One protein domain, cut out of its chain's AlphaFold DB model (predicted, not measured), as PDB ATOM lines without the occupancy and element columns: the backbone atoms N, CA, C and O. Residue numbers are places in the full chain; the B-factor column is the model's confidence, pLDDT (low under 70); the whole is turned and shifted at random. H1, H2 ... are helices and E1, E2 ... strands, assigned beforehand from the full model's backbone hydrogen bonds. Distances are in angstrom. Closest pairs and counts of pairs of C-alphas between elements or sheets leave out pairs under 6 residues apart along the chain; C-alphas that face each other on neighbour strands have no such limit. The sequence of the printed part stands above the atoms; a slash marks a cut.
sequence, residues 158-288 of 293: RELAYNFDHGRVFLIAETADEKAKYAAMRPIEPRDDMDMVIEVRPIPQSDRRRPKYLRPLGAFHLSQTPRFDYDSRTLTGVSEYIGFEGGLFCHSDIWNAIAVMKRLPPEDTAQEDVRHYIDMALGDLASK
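This is residues 158 to 288 of the 293 residues of an uncharacterized protein of marine sediment metagenome (UniProt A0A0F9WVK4). The body is a strongly twisted sheet of five strands, whose longest strand, E4, bends and runs along much of the long axis; the turn of hairpin E3 and E4 lies at one end of that axis and the turn of hairpin E4 and E5 at the other. Helix H1 packs on the sheet at E2 and E3, while H5 crosses E5 in another part, with the short helices H2, H3 and H4 near it. The printed part has 131 residues, with five named helices and five named strands in the order E1 E2 H1 E3 E4 E5 H2 H3 H4 H5; the sheet, E1 - E2 - E3 - E4 - E5, is antiparallel, and the class is mixed. The whole is compact, with a radius of gyration of the C-alphas of 15.1 A, yet elongated, spanning 51 by 32 by 28 A.

E3, residues 195 to 203, and E4, residues 213 to 229, form a hairpin, with N 197 and O 220 within hydrogen-bond range at 2.8 A. E4 bends by 76 degrees at residue 225, and its pairing is staggered: residues 213 to 222 pair with E3 and residues 222 to 229 with E5, residues 234 to 238. E3, E4 and E5 are a meander, each strand the antiparallel neighbour of the one before; N 236 and O 227 are 2.9 A apart. On the other side of E3 is E2, residues 168 to 173, with N 171 and O 198 at 2.8 A. E2 forms a hairpin with edge strand E1, residues 158 to 163, where N 160 and O 170 are 2.8 A apart. H1, residues 176 to 183, is on the sheet at a height of 8.8 A, over E3 and slantwise to it at 47 degrees on the local plane; the closest C-alphas of the two are Lys 179 and Met 196, 6.4 A apart. H5, residues 274 to 286, is on the sheet across E5 at 77 degrees on the local plane; its closest C-alpha to E5 is Ala 281, 5.7 A from that of Thr 234. H2, residues 251 to 254, only grazes the sheet and touches residues 279 to 283 of H5, the closest C-alphas being His 251 and Gly 283, 6.1 A apart. H3, residues 258 to 261, stands at the sheet's level, with the C-alphas of Ala 161 and Ala 259 5.7 A apart, the closest of E1 and H3. H4, residues 266 to 269, only grazes the sheet. In H1 and H5 every O i to N i+4 pair is within hydrogen-bond range; H2, H3 and H4 are too short for such a pair.

E1 begins at C-alpha 158 (187.674, 177.286, 127.365) and measures 15.0 A, E2 16.5 A and E3 24.7 A. E4 measures 37.4 A, from C-alpha 213 (202.818, 173.940, 125.641) to C-alpha 229. E5 measures 10.5 A, H1 10.4 A, and H5 18.6 A, ending at C-alpha 286 (185.735, 156.574, 111.830).

The C-alphas of Arg 209 and Asp 231, the two farthest apart, are 52.1 A apart. The printed part has no cut. The links H1 to E3 and E5 to H2 are long; in the latter, residues 242 to 243 pair antiparallel with residues 218 to 219 of E4. The mean pLDDT of the printed part is 77.5, and 34 residues are under 70, among them 204 to 212, 245 to 257 and 268 to 273.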
ATOM      1  N   ARG A 158     188.236 177.909 126.169       93.75
ATOM      2  CA  ARG A 158     187.674 177.286 127.365       93.75
ATOM      3  C   ARG A 158     187.940 175.783 127.378       93.75
ATOM      4  O   ARG A 158     187.713 175.095 126.387       93.75
ATOM      5  N   GLU A 159     188.320 175.254 128.538       92.44
ATOM      6  CA  GLU A 159     188.387 173.808 128.764       92.44
ATOM      7  C   GLU A 159     186.972 173.197 128.869       92.44
ATOM      8  O   GLU A 159     186.125 173.647 129.649       92.44
ATOM      9  N   LEU A 160     186.714 172.152 128.078       89.38
ATOM     10  CA  LEU A 160     185.530 171.290 128.168       89.38
ATOM     11  C   LEU A 160     185.728 170.176 129.190       89.38
ATOM     12  O   LEU A 160     184.852 169.898 130.013       89.38
ATOM     13  N   ALA A 161     186.859 169.486 129.067       86.12
ATOM     14  CA  ALA A 161     187.162 168.285 129.818       86.12
ATOM     15  C   ALA A 161     188.671 168.048 129.883       86.12
ATOM     16  O   ALA A 161     189.418 168.400 128.968       86.12
ATOM     17  N   TYR A 162     189.081 167.353 130.939       84.44
ATOM     18  CA  TYR A 162     190.433 166.853 131.116       84.44
ATOM     19  C   TYR A 162     190.406 165.341 131.316       84.44
ATOM     20  O   TYR A 162     189.654 164.840 132.156       84.44
ATOM     21  N   ASN A 163     191.236 164.623 130.562       78.56
ATOM     22  CA  ASN A 163     191.471 163.200 130.756       78.56
ATOM     23  C   ASN A 163     192.829 163.002 131.445       78.56
ATOM     24  O   ASN A 163     193.881 163.197 130.831       78.56
ATOM     25  N   PHE A 164     192.787 162.612 132.722       73.75
ATOM     26  CA  PHE A 164     193.981 162.346 133.528       73.75
ATOM     27  C   PHE A 164     194.768 161.136 133.024       73.75
ATOM     28  O   PHE A 164     195.994 161.207 132.981       73.75
ATOM     29  N   ASP A 165     194.079 160.073 132.610       69.56
ATOM     30  CA  ASP A 165     194.696 158.785 132.279       69.56
ATOM     31  C   ASP A 165     195.560 158.879 131.015       69.56
ATOM     32  O   ASP A 165     196.627 158.277 130.933       69.56
ATOM     33  N   HIS A 166     195.147 159.724 130.065       72.31
ATOM     34  CA  HIS A 166     195.864 159.936 128.804       72.31
ATOM     35  C   HIS A 166     196.588 161.290 128.738       72.31
ATOM     36  O   HIS A 166     197.231 161.599 127.732       72.31
ATOM     37  N   GLY A 167     196.493 162.119 129.784       78.19
ATOM     38  CA  GLY A 167     197.073 163.462 129.810       78.19
ATOM     39  C   GLY A 167     196.600 164.314 128.629       78.19
ATOM     40  O   GLY A 167     197.424 164.818 127.864       78.19
ATOM     41  N   ARG A 168     195.281 164.420 128.436       83.12
ATOM     42  CA  ARG A 168     194.648 165.179 127.340       83.12
ATOM     43  C   ARG A 168     193.732 166.264 127.877       83.12
ATOM     44  O   ARG A 168     193.066 166.069 128.892       83.12
ATOM     45  N   VAL A 169     193.692 167.395 127.181       87.75
ATOM     46  CA  VAL A 169     192.761 168.498 127.442       87.75
ATOM     47  C   VAL A 169     191.902 168.681 126.195       87.75
ATOM     48  O   VAL A 169     192.428 168.677 125.085       87.75
ATOM     49  N   PHE A 170     190.599 168.866 126.382       90.12
ATOM     50  CA  PHE A 170     189.664 169.198 125.312       90.12
ATOM     51  C   PHE A 170     189.259 170.658 125.455       90.12
ATOM     52  O   PHE A 170     188.682 171.041 126.475       90.12
ATOM     53  N   LEU A 171     189.580 171.467 124.454       93.94
ATOM     54  CA  LEU A 171     189.274 172.894 124.385       93.94
ATOM     55  C   LEU A 171     188.085 173.127 123.452       93.94
ATOM     56  O   LEU A 171     187.841 172.311 122.566       93.94
ATOM     57  N   ILE A 172     187.352 174.225 123.636       94.25
ATOM     58  CA  ILE A 172     186.186 174.551 122.803       94.25
ATOM     59  C   ILE A 172     186.359 175.906 122.137       94.25
ATOM     60  O   ILE A 172     186.588 176.901 122.822       94.25
ATOM     61  N   ALA A 173     186.172 175.920 120.819       95.06
ATOM     62  CA  ALA A 173     185.866 177.104 120.031       95.06
ATOM     63  C   ALA A 173     184.347 177.139 119.768       95.06
ATOM     64  O   ALA A 173     183.812 176.332 119.000       95.06
ATOM     65  N   GLU A 174     183.648 178.040 120.459       90.62
ATOM     66  CA  GLU A 174     182.178 178.140 120.458       90.62
ATOM     67  C   GLU A 174     181.704 179.192 119.451       90.62
ATOM     68  O   GLU A 174     180.711 179.015 118.741       90.62
ATOM     69  N   THR A 175     182.435 180.301 119.361       93.50
ATOM     70  CA  THR A 175     182.067 181.431 118.509       93.50
ATOM     71  C   THR A 175     182.471 181.199 117.052       93.50
ATOM     72  O   THR A 175     183.397 180.444 116.750       93.50
ATOM     73  N   ALA A 176     181.784 181.869 116.120       93.50
ATOM     74  CA  ALA A 176     182.147 181.829 114.702       93.50
ATOM     75  C   ALA A 176     183.594 182.307 114.470       93.50
ATOM     76  O   ALA A 176     184.316 181.699 113.684       93.50
ATOM     77  N   ASP A 177     184.032 183.328 115.211       94.56
ATOM     78  CA  ASP A 177     185.377 183.897 115.101       94.56
ATOM     79  C   ASP A 177     186.460 182.925 115.589       94.56
ATOM     80  O   ASP A 177     187.479 182.756 114.921       94.56
ATOM     81  N   GLU A 178     186.250 182.242 116.720       95.56
ATOM     82  CA  GLU A 178     187.190 181.223 117.211       95.56
ATOM     83  C   GLU A 178     187.300 180.052 116.232       95.56
ATOM     84  O   GLU A 178     188.406 179.616 115.910       95.56
ATOM     85  N   LYS A 179     186.160 179.575 115.716       94.81
ATOM     86  CA  LYS A 179     186.120 178.484 114.736       94.81
ATOM     87  C   LYS A 179     186.836 178.869 113.443       94.81
ATOM     88  O   LYS A 179     187.667 178.105 112.960       94.81
ATOM     89  N   ALA A 180     186.567 180.064 112.915       94.00
ATOM     90  CA  ALA A 180     187.228 180.578 111.720       94.00
ATOM     91  C   ALA A 180     188.738 180.758 111.931       94.00
ATOM     92  O   ALA A 180     189.530 180.392 111.065       94.00
ATOM     93  N   LYS A 181     189.149 181.272 113.097       93.94
ATOM     94  CA  LYS A 181     190.564 181.438 113.436       93.94
ATOM     95  C   LYS A 181     191.292 180.095 113.501       93.94
ATOM     96  O   LYS A 181     192.382 179.990 112.951       93.94
ATOM     97  N   TYR A 182     190.704 179.072 114.123       92.69
ATOM     98  CA  TYR A 182     191.332 177.749 114.174       92.69
ATOM     99  C   TYR A 182     191.380 177.063 112.803       92.69
ATOM    100  O   TYR A 182     192.412 176.511 112.430       92.69
ATOM    101  N   ALA A 183     190.309 177.180 112.014       91.88
ATOM    102  CA  ALA A 183     190.244 176.660 110.648       91.88
ATOM    103  C   ALA A 183     191.257 177.310 109.688       91.88
ATOM    104  O   ALA A 183     191.655 176.701 108.701       91.88
ATOM    105  N   ALA A 184     191.707 178.537 109.969       91.50
ATOM    106  CA  ALA A 184     192.787 179.164 109.209       91.50
ATOM    107  C   ALA A 184     194.167 178.532 109.488       91.50
ATOM    108  O   ALA A 184     195.067 178.662 108.663       91.50
ATOM    109  N   MET A 185     194.337 177.856 110.632       89.50
ATOM    110  CA  MET A 185     195.603 177.239 111.063       89.50
ATOM    111  C   MET A 185     195.646 175.723 110.815       89.50
ATOM    112  O   MET A 185     196.724 175.123 110.775       89.50
ATOM    113  N   ARG A 186     194.480 175.074 110.695       88.31
ATOM    114  CA  ARG A 186     194.333 173.613 110.638       88.31
ATOM    115  C   ARG A 186     193.242 173.196 109.645       88.31
ATOM    116  O   ARG A 186     192.274 173.930 109.475       88.31
ATOM    117  N   PRO A 187     193.347 172.005 109.027       84.88
ATOM    118  CA  PRO A 187     192.415 171.544 107.998       84.88
ATOM    119  C   PRO A 187     191.089 171.034 108.597       84.88
ATOM    120  O   PRO A 187     190.766 169.854 108.502       84.88
ATOM    121  N   ILE A 188     190.323 171.914 109.244       85.06
ATOM    122  CA  ILE A 188     188.990 171.619 109.780       85.06
ATOM    123  C   ILE A 188     188.004 172.704 109.353       85.06
ATOM    124  O   ILE A 188     188.172 173.879 109.668       85.06
ATOM    125  N   GLU A 189     186.956 172.310 108.631       89.81
ATOM    126  CA  GLU A 189     185.921 173.245 108.191       89.81
ATOM    127  C   GLU A 189     184.984 173.609 109.353       89.81
ATOM    128  O   GLU A 189     184.437 172.704 109.986       89.81
ATOM    129  N   PRO A 190     184.753 174.904 109.640       91.75
ATOM    130  CA  PRO A 190     183.803 175.325 110.659       91.75
ATOM    131  C   PRO A 190     182.377 174.862 110.364       91.75
ATOM    132  O   PRO A 190     181.905 174.929 109.229       91.75
ATOM    133  N   ARG A 191     181.646 174.502 111.421       91.50
ATOM    134  CA  ARG A 191     180.197 174.284 111.368       91.50
ATOM    135  C   ARG A 191     179.449 175.332 112.178       91.50
ATOM    136  O   ARG A 191     179.801 175.607 113.325       91.50
ATOM    137  N   ASP A 192     178.390 175.894 111.606       87.69
ATOM    138  CA  ASP A 192     177.571 176.910 112.279       87.69
ATOM    139  C   ASP A 192     176.686 176.309 113.381       87.69
ATOM    140  O   ASP A 192     176.408 176.964 114.382       87.69
ATOM    141  N   ASP A 193     176.272 175.050 113.215       89.38
ATOM    142  CA  ASP A 193     175.329 174.337 114.082       89.38
ATOM    143  C   ASP A 193     175.983 173.593 115.259       89.38
ATOM    144  O   ASP A 193     175.287 173.009 116.094       89.38
ATOM    145  N   MET A 194     177.316 173.583 115.326       92.75
ATOM    146  CA  MET A 194     178.087 172.813 116.301       92.75
ATOM    147  C   MET A 194     179.289 173.612 116.811       92.75
ATOM    148  O   MET A 194     179.779 174.538 116.156       92.75
ATOM    149  N   ASP A 195     179.792 173.226 117.978       93.31
ATOM    150  CA  ASP A 195     181.056 173.751 118.482       93.31
ATOM    151  C   ASP A 195     182.210 172.930 117.926       93.31
ATOM    152  O   ASP A 195     182.051 171.737 117.662       93.31
ATOM    153  N   MET A 196     183.380 173.545 117.809       94.44
ATOM    154  CA  MET A 196     184.608 172.842 117.469       94.44
ATOM    155  C   MET A 196     185.348 172.485 118.758       94.44
ATOM    156  O   MET A 196     185.716 173.359 119.545       94.44
ATOM    157  N   VAL A 197     185.545 171.189 118.985       92.75
ATOM    158  CA  VAL A 197     186.297 170.646 120.114       92.75
ATOM    159  C   VAL A 197     187.690 170.279 119.635       92.75
ATOM    160  O   VAL A 197     187.844 169.491 118.706       92.75
ATOM    161  N   ILE A 198     188.701 170.846 120.285       92.56
ATOM    162  CA  ILE A 198     190.109 170.675 119.941       92.56
ATOM    163  C   ILE A 198     190.761 169.822 121.022       92.56
ATOM    164  O   ILE A 198     190.755 170.178 122.203       92.56
ATOM    165  N   GLU A 199     191.333 168.693 120.624       89.88
ATOM    166  CA  GLU A 199     192.135 167.857 121.504       89.88
ATOM    167  C   GLU A 199     193.578 168.357 121.513       89.88
ATOM    168  O   GLU A 199     194.238 168.448 120.474       89.88
ATOM    169  N   VAL A 200     194.097 168.629 122.709       89.69
ATOM    170  CA  VAL A 200     195.495 169.008 122.898       89.69
ATOM    171  C   VAL A 200     196.180 168.117 123.928       89.69
ATOM    172  O   VAL A 200     195.603 167.702 124.939       89.69
ATOM    173  N   ARG A 201     197.469 167.869 123.701       87.56
ATOM    174  CA  ARG A 201     198.383 167.283 124.676       87.56
ATOM    175  C   ARG A 201     199.202 168.384 125.346       87.56
ATOM    176  O   ARG A 201     200.037 169.015 124.698       87.56
ATOM    177  N   PRO A 202     199.038 168.563 126.661       85.25
ATOM    178  CA  PRO A 202     199.990 169.267 127.501       85.25
ATOM    179  C   PRO A 202     201.400 168.693 127.389       85.25
ATOM    180  O   PRO A 202     201.620 167.527 127.713       85.25
ATOM    181  N   ILE A 203     202.366 169.518 127.012       79.62
ATOM    182  CA  ILE A 203     203.785 169.196 127.095       79.62
ATOM    183  C   ILE A 203     204.394 170.112 128.163       79.62
ATOM    184  O   ILE A 203     204.358 171.341 128.013       79.62
ATOM    185  N   PRO A 204     204.903 169.555 129.279       66.62
ATOM    186  CA  PRO A 204     205.677 170.344 130.221       66.62
ATOM    187  C   PRO A 204     206.943 170.828 129.510       66.62
ATOM    188  O   PRO A 204     207.700 170.017 128.984       66.62
ATOM    189  N   GLN A 205     207.172 172.141 129.480       59.41
ATOM    190  CA  GLN A 205     208.477 172.659 129.081       59.41
ATOM    191  C   GLN A 205     209.458 172.439 130.238       59.41
ATOM    192  O   GLN A 205     209.111 172.627 131.407       59.41
ATOM    193  N   SER A 206     210.663 171.983 129.900       49.69
ATOM    194  CA  SER A 206     211.752 171.685 130.836       49.69
ATOM    195  C   SER A 206     212.164 172.900 131.668       49.69
ATOM    196  O   SER A 206     212.627 172.725 132.796       49.69
ATOM    197  N   ASP A 207     211.935 174.113 131.159       51.41
ATOM    198  CA  ASP A 207     212.309 175.350 131.825       51.41
ATOM    199  C   ASP A 207     211.101 176.094 132.417       51.41
ATOM    200  O   ASP A 207     210.122 176.424 131.745       51.41
ATOM    201  N   ARG A 208     211.156 176.361 133.727       43.75
ATOM    202  CA  ARG A 208     210.021 176.796 134.573       43.75
ATOM    203  C   ARG A 208     209.554 178.244 134.343       43.75
ATOM    204  O   ARG A 208     208.916 178.824 135.220       43.75
ATOM    205  N   ARG A 209     209.869 178.853 133.199       46.69
ATOM    206  CA  ARG A 209     209.576 180.270 132.914       46.69
ATOM    207  C   ARG A 209     208.407 180.495 131.949       46.69
ATOM    208  O   ARG A 209     207.949 181.630 131.847       46.69
ATOM    209  N   ARG A 210     207.869 179.453 131.296       46.84
ATOM    210  CA  ARG A 210     206.744 179.576 130.347       46.84
ATOM    211  C   ARG A 210     205.596 178.580 130.578       46.84
ATOM    212  O   ARG A 210     205.812 177.496 131.117       46.84
ATOM    213  N   PRO A 211     204.353 178.950 130.207       52.47
ATOM    214  CA  PRO A 211     203.174 178.106 130.383       52.47
ATOM    215  C   PRO A 211     203.223 176.850 129.500       52.47
ATOM    216  O   PRO A 211     203.626 176.916 128.342       52.47
ATOM    217  N   LYS A 212     202.745 175.731 130.064       67.00
ATOM    218  CA  LYS A 212     202.412 174.441 129.426       67.00
ATOM    219  C   LYS A 212     202.155 174.588 127.916       67.00
ATOM    220  O   LYS A 212     201.209 175.272 127.522       67.00
ATOM    221  N   TYR A 213     203.013 173.984 127.092       80.50
ATOM    222  CA  TYR A 213     202.818 173.940 125.641       80.50
ATOM    223  C   TYR A 213     201.647 172.998 125.345       80.50
ATOM    224  O   TYR A 213     201.523 171.943 125.970       80.50
ATOM    225  N   LEU A 214     200.748 173.395 124.456       87.38
ATOM    226  CA  LEU A 214     199.544 172.657 124.097       87.38
ATOM    227  C   LEU A 214     199.715 172.155 122.670       87.38
ATOM    228  O   LEU A 214     199.422 172.871 121.720       87.38
ATOM    229  N   ARG A 215     200.205 170.924 122.513       87.56
ATOM    230  CA  ARG A 215     200.340 170.318 121.187       87.56
ATOM    231  C   ARG A 215     198.959 169.882 120.693       87.56
ATOM    232  O   ARG A 215     198.403 168.974 121.319       87.56
ATOM    233  N   PRO A 216     198.402 170.479 119.628       89.06
ATOM    234  CA  PRO A 216     197.152 170.006 119.051       89.06
ATOM    235  C   PRO A 216     197.348 168.602 118.477       89.06
ATOM    236  O   PRO A 216     198.386 168.303 117.889       89.06
ATOM    237  N   LEU A 217     196.372 167.729 118.700       86.81
ATOM    238  CA  LEU A 217     196.384 166.351 118.200       86.81
ATOM    239  C   LEU A 217     195.331 166.132 117.118       86.81
ATOM    240  O   LEU A 217     195.583 165.425 116.145       86.81
ATOM    241  N   GLY A 218     194.184 166.784 117.277       87.56
ATOM    242  CA  GLY A 218     193.080 166.728 116.338       87.56
ATOM    243  C   GLY A 218     191.878 167.510 116.844       87.56
ATOM    244  O   GLY A 218     191.926 168.143 117.903       87.56
ATOM    245  N   ALA A 219     190.800 167.486 116.073       89.56
ATOM    246  CA  ALA A 219     189.567 168.184 116.408       89.56
ATOM    247  C   ALA A 219     188.330 167.487 115.827       89.56
ATOM    248  O   ALA A 219     188.416 166.725 114.867       89.56
ATOM    249  N   PHE A 220     187.166 167.771 116.403       88.69
ATOM    250  CA  PHE A 220     185.862 167.307 115.926       88.69
ATOM    251  C   PHE A 220     184.775 168.326 116.278       88.69
ATOM    252  O   PHE A 220     184.991 169.230 117.086       88.69
ATOM    253  N   HIS A 221     183.586 168.183 115.701       90.94
ATOM    254  CA  HIS A 221     182.437 169.022 116.018       90.94
ATOM    255  C   HIS A 221     181.493 168.336 116.999       90.94
ATOM    256  O   HIS A 221     181.142 167.167 116.830       90.94
ATOM    257  N   LEU A 222     181.029 169.089 117.994       90.69
ATOM    258  CA  LEU A 222     180.130 168.617 119.041       90.69
ATOM    259  C   LEU A 222     178.915 169.541 119.158       90.69
ATOM    260  O   LEU A 222     179.038 170.744 119.389       90.69
ATOM    261  N   SER A 223     177.720 168.969 119.026       90.62
ATOM    262  CA  SER A 223     176.459 169.679 119.239       90.62
ATOM    263  C   SER A 223     176.318 170.116 120.704       90.62
ATOM    264  O   SER A 223     176.959 169.571 121.606       90.62
ATOM    265  N   GLN A 224     175.449 171.091 120.970       88.69
ATOM    266  CA  GLN A 224     175.034 171.430 122.338       88.69
ATOM    267  C   GLN A 224     174.178 170.324 122.973       88.69
ATOM    268  O   GLN A 224     174.116 170.210 124.194       88.69
ATOM    269  N   THR A 225     173.532 169.502 122.145       88.19
ATOM    270  CA  THR A 225     172.625 168.431 122.571       88.19
ATOM    271  C   THR A 225     172.948 167.123 121.838       88.19
ATOM    272  O   THR A 225     172.130 166.668 121.031       88.19
ATOM    273  N   PRO A 226     174.133 166.517 122.052       88.06
ATOM    274  CA  PRO A 226     174.407 165.187 121.520       88.06
ATOM    275  C   PRO A 226     173.437 164.173 122.144       88.06
ATOM    276  O   PRO A 226     172.976 164.358 123.274       88.06
ATOM    277  N   ARG A 227     173.116 163.105 121.411       85.69
ATOM    278  CA  ARG A 227     172.227 162.028 121.879       85.69
ATOM    279  C   ARG A 227     172.832 160.672 121.569       85.69
ATOM    280  O   ARG A 227     173.358 160.479 120.472       85.69
ATOM    281  N   PHE A 228     172.706 159.752 122.518       83.38
ATOM    282  CA  PHE A 228     173.067 158.353 122.339       83.38
ATOM    283  C   PHE A 228     171.806 157.485 122.381       83.38
ATOM    284  O   PHE A 228     171.090 157.480 123.379       83.38
ATOM    285  N   ASP A 229     171.527 156.769 121.295       82.31
ATOM    286  CA  ASP A 229     170.420 155.816 121.213       82.31
ATOM    287  C   ASP A 229     170.937 154.408 121.532       82.31
ATOM    288  O   ASP A 229     171.739 153.845 120.790       82.31
ATOM    289  N   TYR A 230     170.462 153.836 122.640       75.81
ATOM    290  CA  TYR A 230     170.862 152.511 123.117       75.81
ATOM    291  C   TYR A 230     170.312 151.355 122.274       75.81
ATOM    292  O   TYR A 230     170.961 150.309 122.197       75.81
ATOM    293  N   ASP A 231     169.151 151.530 121.636       79.00
ATOM    294  CA  ASP A 231     168.519 150.484 120.829       79.00
ATOM    295  C   ASP A 231     169.265 150.317 119.502       79.00
ATOM    296  O   ASP A 231     169.561 149.198 119.077       79.00
ATOM    297  N   SER A 232     169.609 151.438 118.863       78.88
ATOM    298  CA  SER A 232     170.369 151.438 117.606       78.88
ATOM    299  C   SER A 232     171.887 151.490 117.797       78.88
ATOM    300  O   SER A 232     172.623 151.258 116.839       78.88
ATOM    301  N   ARG A 233     172.360 151.757 119.022       75.38
ATOM    302  CA  ARG A 233     173.769 152.007 119.374       75.38
ATOM    303  C   ARG A 233     174.396 153.123 118.540       75.38
ATOM    304  O   ARG A 233     175.547 153.023 118.123       75.38
ATOM    305  N   THR A 234     173.633 154.180 118.280       77.62
ATOM    306  CA  THR A 234     174.089 155.303 117.454       77.62
ATOM    307  C   THR A 234     174.297 156.566 118.277       77.62
ATOM    308  O   THR A 234     173.530 156.882 119.186       77.62
ATOM    309  N   LEU A 235     175.352 157.304 117.933       81.06
ATOM    310  CA  LEU A 235     175.663 158.608 118.501       81.06
ATOM    311  C   LEU A 235     175.346 159.690 117.467       81.06
ATOM    312  O   LEU A 235     175.793 159.617 116.324       81.06
ATOM    313  N   THR A 236     174.587 160.703 117.871       86.12
ATOM    314  CA  THR A 236     174.236 161.849 117.022       86.12
ATOM    315  C   THR A 236     174.717 163.153 117.647       86.12
ATOM    316  O   THR A 236     174.910 163.248 118.862       86.12
ATOM    317  N   GLY A 237     174.923 164.175 116.813       86.38
ATOM    318  CA  GLY A 237     175.462 165.455 117.268       86.38
ATOM    319  C   GLY A 237     176.967 165.422 117.549       86.38
ATOM    320  O   GLY A 237     177.446 166.250 118.319       86.38
ATOM    321  N   VAL A 238     177.701 164.503 116.916       87.50
ATOM    322  CA  VAL A 238     179.169 164.424 116.919       87.50
ATOM    323  C   VAL A 238     179.627 164.201 115.475       87.50
ATOM    324  O   VAL A 238     179.050 163.357 114.789       87.50
ATOM    325  N   SER A 239     180.582 164.990 114.977       85.38
ATOM    326  CA  SER A 239     181.194 164.741 113.662       85.38
ATOM    327  C   SER A 239     182.327 163.733 113.760       85.38
ATOM    328  O   SER A 239     182.737 163.371 114.854       85.38
ATOM    329  N   GLU A 240     182.882 163.355 112.613       78.56
ATOM    330  CA  GLU A 240     184.160 162.648 112.520       78.56
ATOM    331  C   GLU A 240     185.308 163.479 113.123       78.56
ATOM    332  O   GLU A 240     185.217 164.711 113.224       78.56
ATOM    333  N   TYR A 241     186.362 162.782 113.547       81.50
ATOM    334  CA  TYR A 241     187.560 163.356 114.144       81.50
ATOM    335  C   TYR A 241     188.612 163.530 113.066       81.50
ATOM    336  O   TYR A 241     188.887 162.613 112.295       81.50
ATOM    337  N   ILE A 242     189.230 164.701 113.058       82.44
ATOM    338  CA  ILE A 242     190.299 165.059 112.141       82.44
ATOM    339  C   ILE A 242     191.592 165.095 112.950       82.44
ATOM    340  O   ILE A 242     191.793 166.002 113.757       82.44
ATOM    341  N   GLY A 243     192.453 164.095 112.751       80.69
ATOM    342  CA  GLY A 243     193.784 164.038 113.359       80.69
ATOM    343  C   GLY A 243     194.797 164.859 112.566       80.69
ATOM    344  O   GLY A 243     194.785 164.836 111.337       80.69
ATOM    345  N   PHE A 244     195.682 165.574 113.260       77.31
ATOM    346  CA  PHE A 244     196.646 166.486 112.629       77.31
ATOM    347  C   PHE A 244     198.058 165.904 112.478       77.31
ATOM    348  O   PHE A 244     198.865 166.454 111.736       77.31
ATOM    349  N   GLU A 245     198.366 164.774 113.121       68.19
ATOM    350  CA  GLU A 245     199.659 164.094 112.984       68.19
ATOM    351  C   GLU A 245     199.478 162.576 112.936       68.19
ATOM    352  O   GLU A 245     198.715 162.032 113.723       68.19
ATOM    353  N   GLY A 246     200.224 161.888 112.061       51.94
ATOM    354  CA  GLY A 246     200.190 160.433 111.822       51.94
ATOM    355  C   GLY A 246     200.660 159.540 112.982       51.94
ATOM    356  O   GLY A 246     201.331 158.533 112.762       51.94
ATOM    357  N   GLY A 247     200.341 159.899 114.224       49.59
ATOM    358  CA  GLY A 247     200.421 158.981 115.347       49.59
ATOM    359  C   GLY A 247     199.483 157.796 115.128       49.59
ATOM    360  O   GLY A 247     198.389 157.941 114.587       49.59
ATOM    361  N   LEU A 248     199.909 156.613 115.577       43.47
ATOM    362  CA  LEU A 248     199.031 155.457 115.752       43.47
ATOM    363  C   LEU A 248     198.035 155.792 116.860       43.47
ATOM    364  O   LEU A 248     198.229 155.435 118.020       43.47
ATOM    365  N   PHE A 249     196.998 156.545 116.527       50.97
ATOM    366  CA  PHE A 249     195.909 156.732 117.449       50.97
ATOM    367  C   PHE A 249     195.102 155.433 117.478       50.97
ATOM    368  O   PHE A 249     194.551 155.009 116.462       50.97
ATOM    369  N   CYS A 250     195.029 154.765 118.627       46.75
ATOM    370  CA  CYS A 250     194.031 153.717 118.789       46.75
ATOM    371  C   CYS A 250     192.646 154.365 118.846       46.75
ATOM    372  O   CYS A 250     192.470 155.423 119.444       46.75
ATOM    373  N   HIS A 251     191.653 153.735 118.219       48.62
ATOM    374  CA  HIS A 251     190.289 154.270 118.152       48.62
ATOM    375  C   HIS A 251     189.683 154.570 119.538       48.62
ATOM    376  O   HIS A 251     188.863 155.473 119.645       48.62
ATOM    377  N   SER A 252     190.131 153.879 120.595       51.12
ATOM    378  CA  SER A 252     189.785 154.177 121.994       51.12
ATOM    379  C   SER A 252     190.327 155.520 122.501       51.12
ATOM    380  O   SER A 252     189.730 156.130 123.380       51.12
ATOM    381  N   ASP A 253     191.449 155.989 121.953       54.19
ATOM    382  CA  ASP A 253     192.186 157.162 122.433       54.19
ATOM    383  C   ASP A 253     191.776 158.446 121.699       54.19
ATOM    384  O   ASP A 253     191.744 159.510 122.316       54.19
ATOM    385  N   ILE A 254     191.410 158.339 120.412       49.72
ATOM    386  CA  ILE A 254     190.910 159.449 119.569       49.72
ATOM    387  C   ILE A 254     189.608 160.031 120.123       49.72
ATOM    388  O   ILE A 254     189.321 161.221 120.025       49.72
ATOM    389  N   TRP A 255     188.793 159.155 120.698       54.41
ATOM    390  CA  TRP A 255     187.369 159.382 120.865       54.41
ATOM    391  C   TRP A 255     186.920 159.487 122.308       54.41
ATOM    392  O   TRP A 255     185.719 159.484 122.559       54.41
ATOM    393  N   ASN A 256     187.886 159.629 123.220       61.69
ATOM    394  CA  ASN A 256     187.744 159.886 124.648       61.69
ATOM    395  C   ASN A 256     186.373 160.477 125.011       61.69
ATOM    396  O   ASN A 256     186.189 161.700 125.084       61.69
ATOM    397  N   ALA A 257     185.415 159.575 125.268       62.62
ATOM    398  CA  ALA A 257     183.988 159.864 125.380       62.62
ATOM    399  C   ALA A 257     183.672 160.930 126.433       62.62
ATOM    400  O   ALA A 257     182.586 161.495 126.440       62.62
ATOM    401  N   ILE A 258     184.625 161.248 127.314       73.69
ATOM    402  CA  ILE A 258     184.522 162.269 128.349       73.69
ATOM    403  C   ILE A 258     184.073 163.637 127.815       73.69
ATOM    404  O   ILE A 258     183.252 164.278 128.466       73.69
ATOM    405  N   ALA A 259     184.545 164.073 126.642       77.38
ATOM    406  CA  ALA A 259     184.132 165.351 126.056       77.38
ATOM    407  C   ALA A 259     182.657 165.319 125.612       77.38
ATOM    408  O   ALA A 259     181.903 166.248 125.898       77.38
ATOM    409  N   VAL A 260     182.225 164.215 124.994       80.38
ATOM    410  CA  VAL A 260     180.836 163.986 124.563       80.38
ATOM    411  C   VAL A 260     179.910 163.819 125.773       80.38
ATOM    412  O   VAL A 260     178.883 164.484 125.877       80.38
ATOM    413  N   MET A 261     180.311 162.999 126.746       78.31
ATOM    414  CA  MET A 261     179.580 162.731 127.986       78.31
ATOM    415  C   MET A 261     179.297 163.984 128.806       78.31
ATOM    416  O   MET A 261     178.275 164.040 129.480       78.31
ATOM    417  N   LYS A 262     180.167 165.002 128.757       80.75
ATOM    418  CA  LYS A 262     179.924 166.283 129.440       80.75
ATOM    419  C   LYS A 262     178.680 167.013 128.933       80.75
ATOM    420  O   LYS A 262     178.167 167.862 129.657       80.75
ATOM    421  N   ARG A 263     178.217 166.701 127.721       83.25
ATOM    422  CA  ARG A 263     177.002 167.266 127.117       83.25
ATOM    423  C   ARG A 263     175.879 166.255 126.948       83.25
ATOM    424  O   ARG A 263     174.782 166.654 126.566       83.25
ATOM    425  N   LEU A 264     176.132 164.973 127.218       80.00
ATOM    426  CA  LEU A 264     175.073 163.981 127.165       80.00
ATOM    427  C   LEU A 264     174.057 164.248 128.284       80.00
ATOM    428  O   LEU A 264     174.441 164.463 129.437       80.00
ATOM    429  N   PRO A 265     172.762 164.234 127.956       76.44
ATOM    430  CA  PRO A 265     171.697 164.376 128.934       76.44
ATOM    431  C   PRO A 265     171.772 163.293 130.025       76.44
ATOM    432  O   PRO A 265     172.219 162.176 129.751       76.44
ATOM    433  N   PRO A 266     171.350 163.580 131.274       72.31
ATOM    434  CA  PRO A 266     171.424 162.611 132.368       72.31
ATOM    435  C   PRO A 266     170.691 161.298 132.070       72.31
ATOM    436  O   PRO A 266     171.174 160.234 132.449       72.31
ATOM    437  N   GLU A 267     169.566 161.356 131.348       70.69
ATOM    438  CA  GLU A 267     168.846 160.165 130.885       70.69
ATOM    439  C   GLU A 267     169.689 159.263 129.967       70.69
ATOM    440  O   GLU A 267     169.567 158.040 130.026       70.69
ATOM    441  N   ASP A 268     170.608 159.857 129.204       64.12
ATOM    442  CA  ASP A 268     171.462 159.163 128.244       64.12
ATOM    443  C   ASP A 268     172.771 158.677 128.893       64.12
ATOM    444  O   ASP A 268     173.503 157.911 128.277       64.12
ATOM    445  N   THR A 269     173.065 159.059 130.145       61.62
ATOM    446  CA  THR A 269     174.261 158.633 130.910       61.62
ATOM    447  C   THR A 269     173.943 157.683 132.072       61.62
ATOM    448  O   THR A 269     174.820 157.357 132.869       61.62
ATOM    449  N   ALA A 270     172.695 157.214 132.167       59.41
ATOM    450  CA  ALA A 270     172.184 156.438 133.297       59.41
ATOM    451  C   ALA A 270     172.686 154.979 133.382       59.41
ATOM    452  O   ALA A 270     172.458 154.327 134.401       59.41
ATOM    453  N   GLN A 271     173.345 154.447 132.345       59.53
ATOM    454  CA  GLN A 271     173.859 153.071 132.326       59.53
ATOM    455  C   GLN A 271     175.357 153.024 132.668       59.53
ATOM    456  O   GLN A 271     176.133 153.831 132.155       59.53
ATOM    457  N   GLU A 272     175.770 152.048 133.491       56.06
ATOM    458  CA  GLU A 272     177.162 151.886 133.963       56.06
ATOM    459  C   GLU A 272     178.192 151.790 132.815       56.06
ATOM    460  O   GLU A 272     179.325 152.242 132.977       56.06
ATOM    461  N   ASP A 273     177.775 151.328 131.627       65.50
ATOM    462  CA  ASP A 273     178.641 151.078 130.464       65.50
ATOM    463  C   ASP A 273     178.496 152.095 129.309       65.50
ATOM    464  O   ASP A 273     179.001 151.857 128.211       65.50
ATOM    465  N   VAL A 274     177.837 153.247 129.508       70.38
ATOM    466  CA  VAL A 274     177.598 154.232 128.423       70.38
ATOM    467  C   VAL A 274     178.878 154.650 127.683       70.38
ATOM    468  O   VAL A 274     178.866 154.823 126.468       70.38
ATOM    469  N   ARG A 275     180.009 154.742 128.395       71.94
ATOM    470  CA  ARG A 275     181.331 155.035 127.813       71.94
ATOM    471  C   ARG A 275     181.711 154.037 126.729       71.94
ATOM    472  O   ARG A 275     182.017 154.437 125.617       71.94
ATOM    473  N   HIS A 276     181.605 152.750 127.046       73.31
ATOM    474  CA  HIS A 276     181.941 151.672 126.127       73.31
ATOM    475  C   HIS A 276     181.064 151.705 124.868       73.31
ATOM    476  O   HIS A 276     181.551 151.498 123.758       73.31
ATOM    477  N   TYR A 277     179.773 152.009 125.024       74.38
ATOM    478  CA  TYR A 277     178.855 152.119 123.893       74.38
ATOM    479  C   TYR A 277     179.125 153.343 123.009       74.38
ATOM    480  O   TYR A 277     179.044 153.233 121.785       74.38
ATOM    481  N   ILE A 278     179.492 154.480 123.608       73.50
ATOM    482  CA  ILE A 278     179.935 155.670 122.872       73.50
ATOM    483  C   ILE A 278     181.215 155.362 122.092       73.50
ATOM    484  O   ILE A 278     181.273 155.656 120.902       73.50
ATOM    485  N   ASP A 279     182.203 154.723 122.723       72.75
ATOM    486  CA  ASP A 279     183.474 154.380 122.076       72.75
ATOM    487  C   ASP A 279     183.255 153.463 120.858       72.75
ATOM    488  O   ASP A 279     183.855 153.673 119.803       72.75
ATOM    489  N   MET A 280     182.341 152.488 120.958       73.75
ATOM    490  CA  MET A 280     181.959 151.646 119.816       73.75
ATOM    491  C   MET A 280     181.292 152.448 118.691       73.75
ATOM    492  O   MET A 280     181.666 152.295 117.529       73.75
ATOM    493  N   ALA A 281     180.335 153.324 119.017       73.19
ATOM    494  CA  ALA A 281     179.648 154.146 118.017       73.19
ATOM    495  C   ALA A 281     180.602 155.121 117.303       73.19
ATOM    496  O   ALA A 281     180.450 155.389 116.109       73.19
ATOM    497  N   LEU A 282     181.608 155.628 118.017       72.56
ATOM    498  CA  LEU A 282     182.663 156.475 117.462       72.56
ATOM    499  C   LEU A 282     183.631 155.687 116.563       72.56
ATOM    500  O   LEU A 282     184.050 156.194 115.521       72.56
ATOM    501  N   GLY A 283     183.926 154.426 116.900       67.81
ATOM    502  CA  GLY A 283     184.662 153.511 116.020       67.81
ATOM    503  C   GLY A 283     183.960 153.287 114.674       67.81
ATOM    504  O   GLY A 283     184.594 153.364 113.619       67.81
ATOM    505  N   ASP A 284     182.638 153.101 114.694       70.25
ATOM    506  CA  ASP A 284     181.837 152.940 113.477       70.25
ATOM    507  C   ASP A 284     181.831 154.202 112.598       70.25
ATOM    508  O   ASP A 284     181.828 154.086 111.371       70.25
ATOM    509  N   LEU A 285     181.835 155.397 113.201       69.31
ATOM    510  CA  LEU A 285     181.947 156.676 112.487       69.31
ATOM    511  C   LEU A 285     183.285 156.775 111.744       69.31
ATOM    512  O   LEU A 285     183.286 157.004 110.539       69.31
ATOM    513  N   ALA A 286     184.400 156.508 112.428       64.69
ATOM    514  CA  ALA A 286     185.735 156.574 111.830       64.69
ATOM    515  C   ALA A 286     185.946 155.558 110.691       64.69
ATOM    516  O   ALA A 286     186.626 155.851 109.716       64.69
ATOM    517  N   SER A 287     185.341 154.366 110.778       61.41
ATOM    518  CA  SER A 287     185.454 153.333 109.730       61.41
ATOM    519  C   SER A 287     184.775 153.698 108.402       61.41
ATOM    520  O   SER A 287     185.019 153.057 107.378       61.41
ATOM    521  N   LYS A 288     183.890 154.702 108.417       59.84
ATOM    522  CA  LYS A 288     183.139 155.177 107.246       59.84
ATOM    523  C   LYS A 288     183.798 156.383 106.580       59.84
ATOM    524  O   LYS A 288     183.386 156.756 105.482       59.84
TER     525      LYS A 288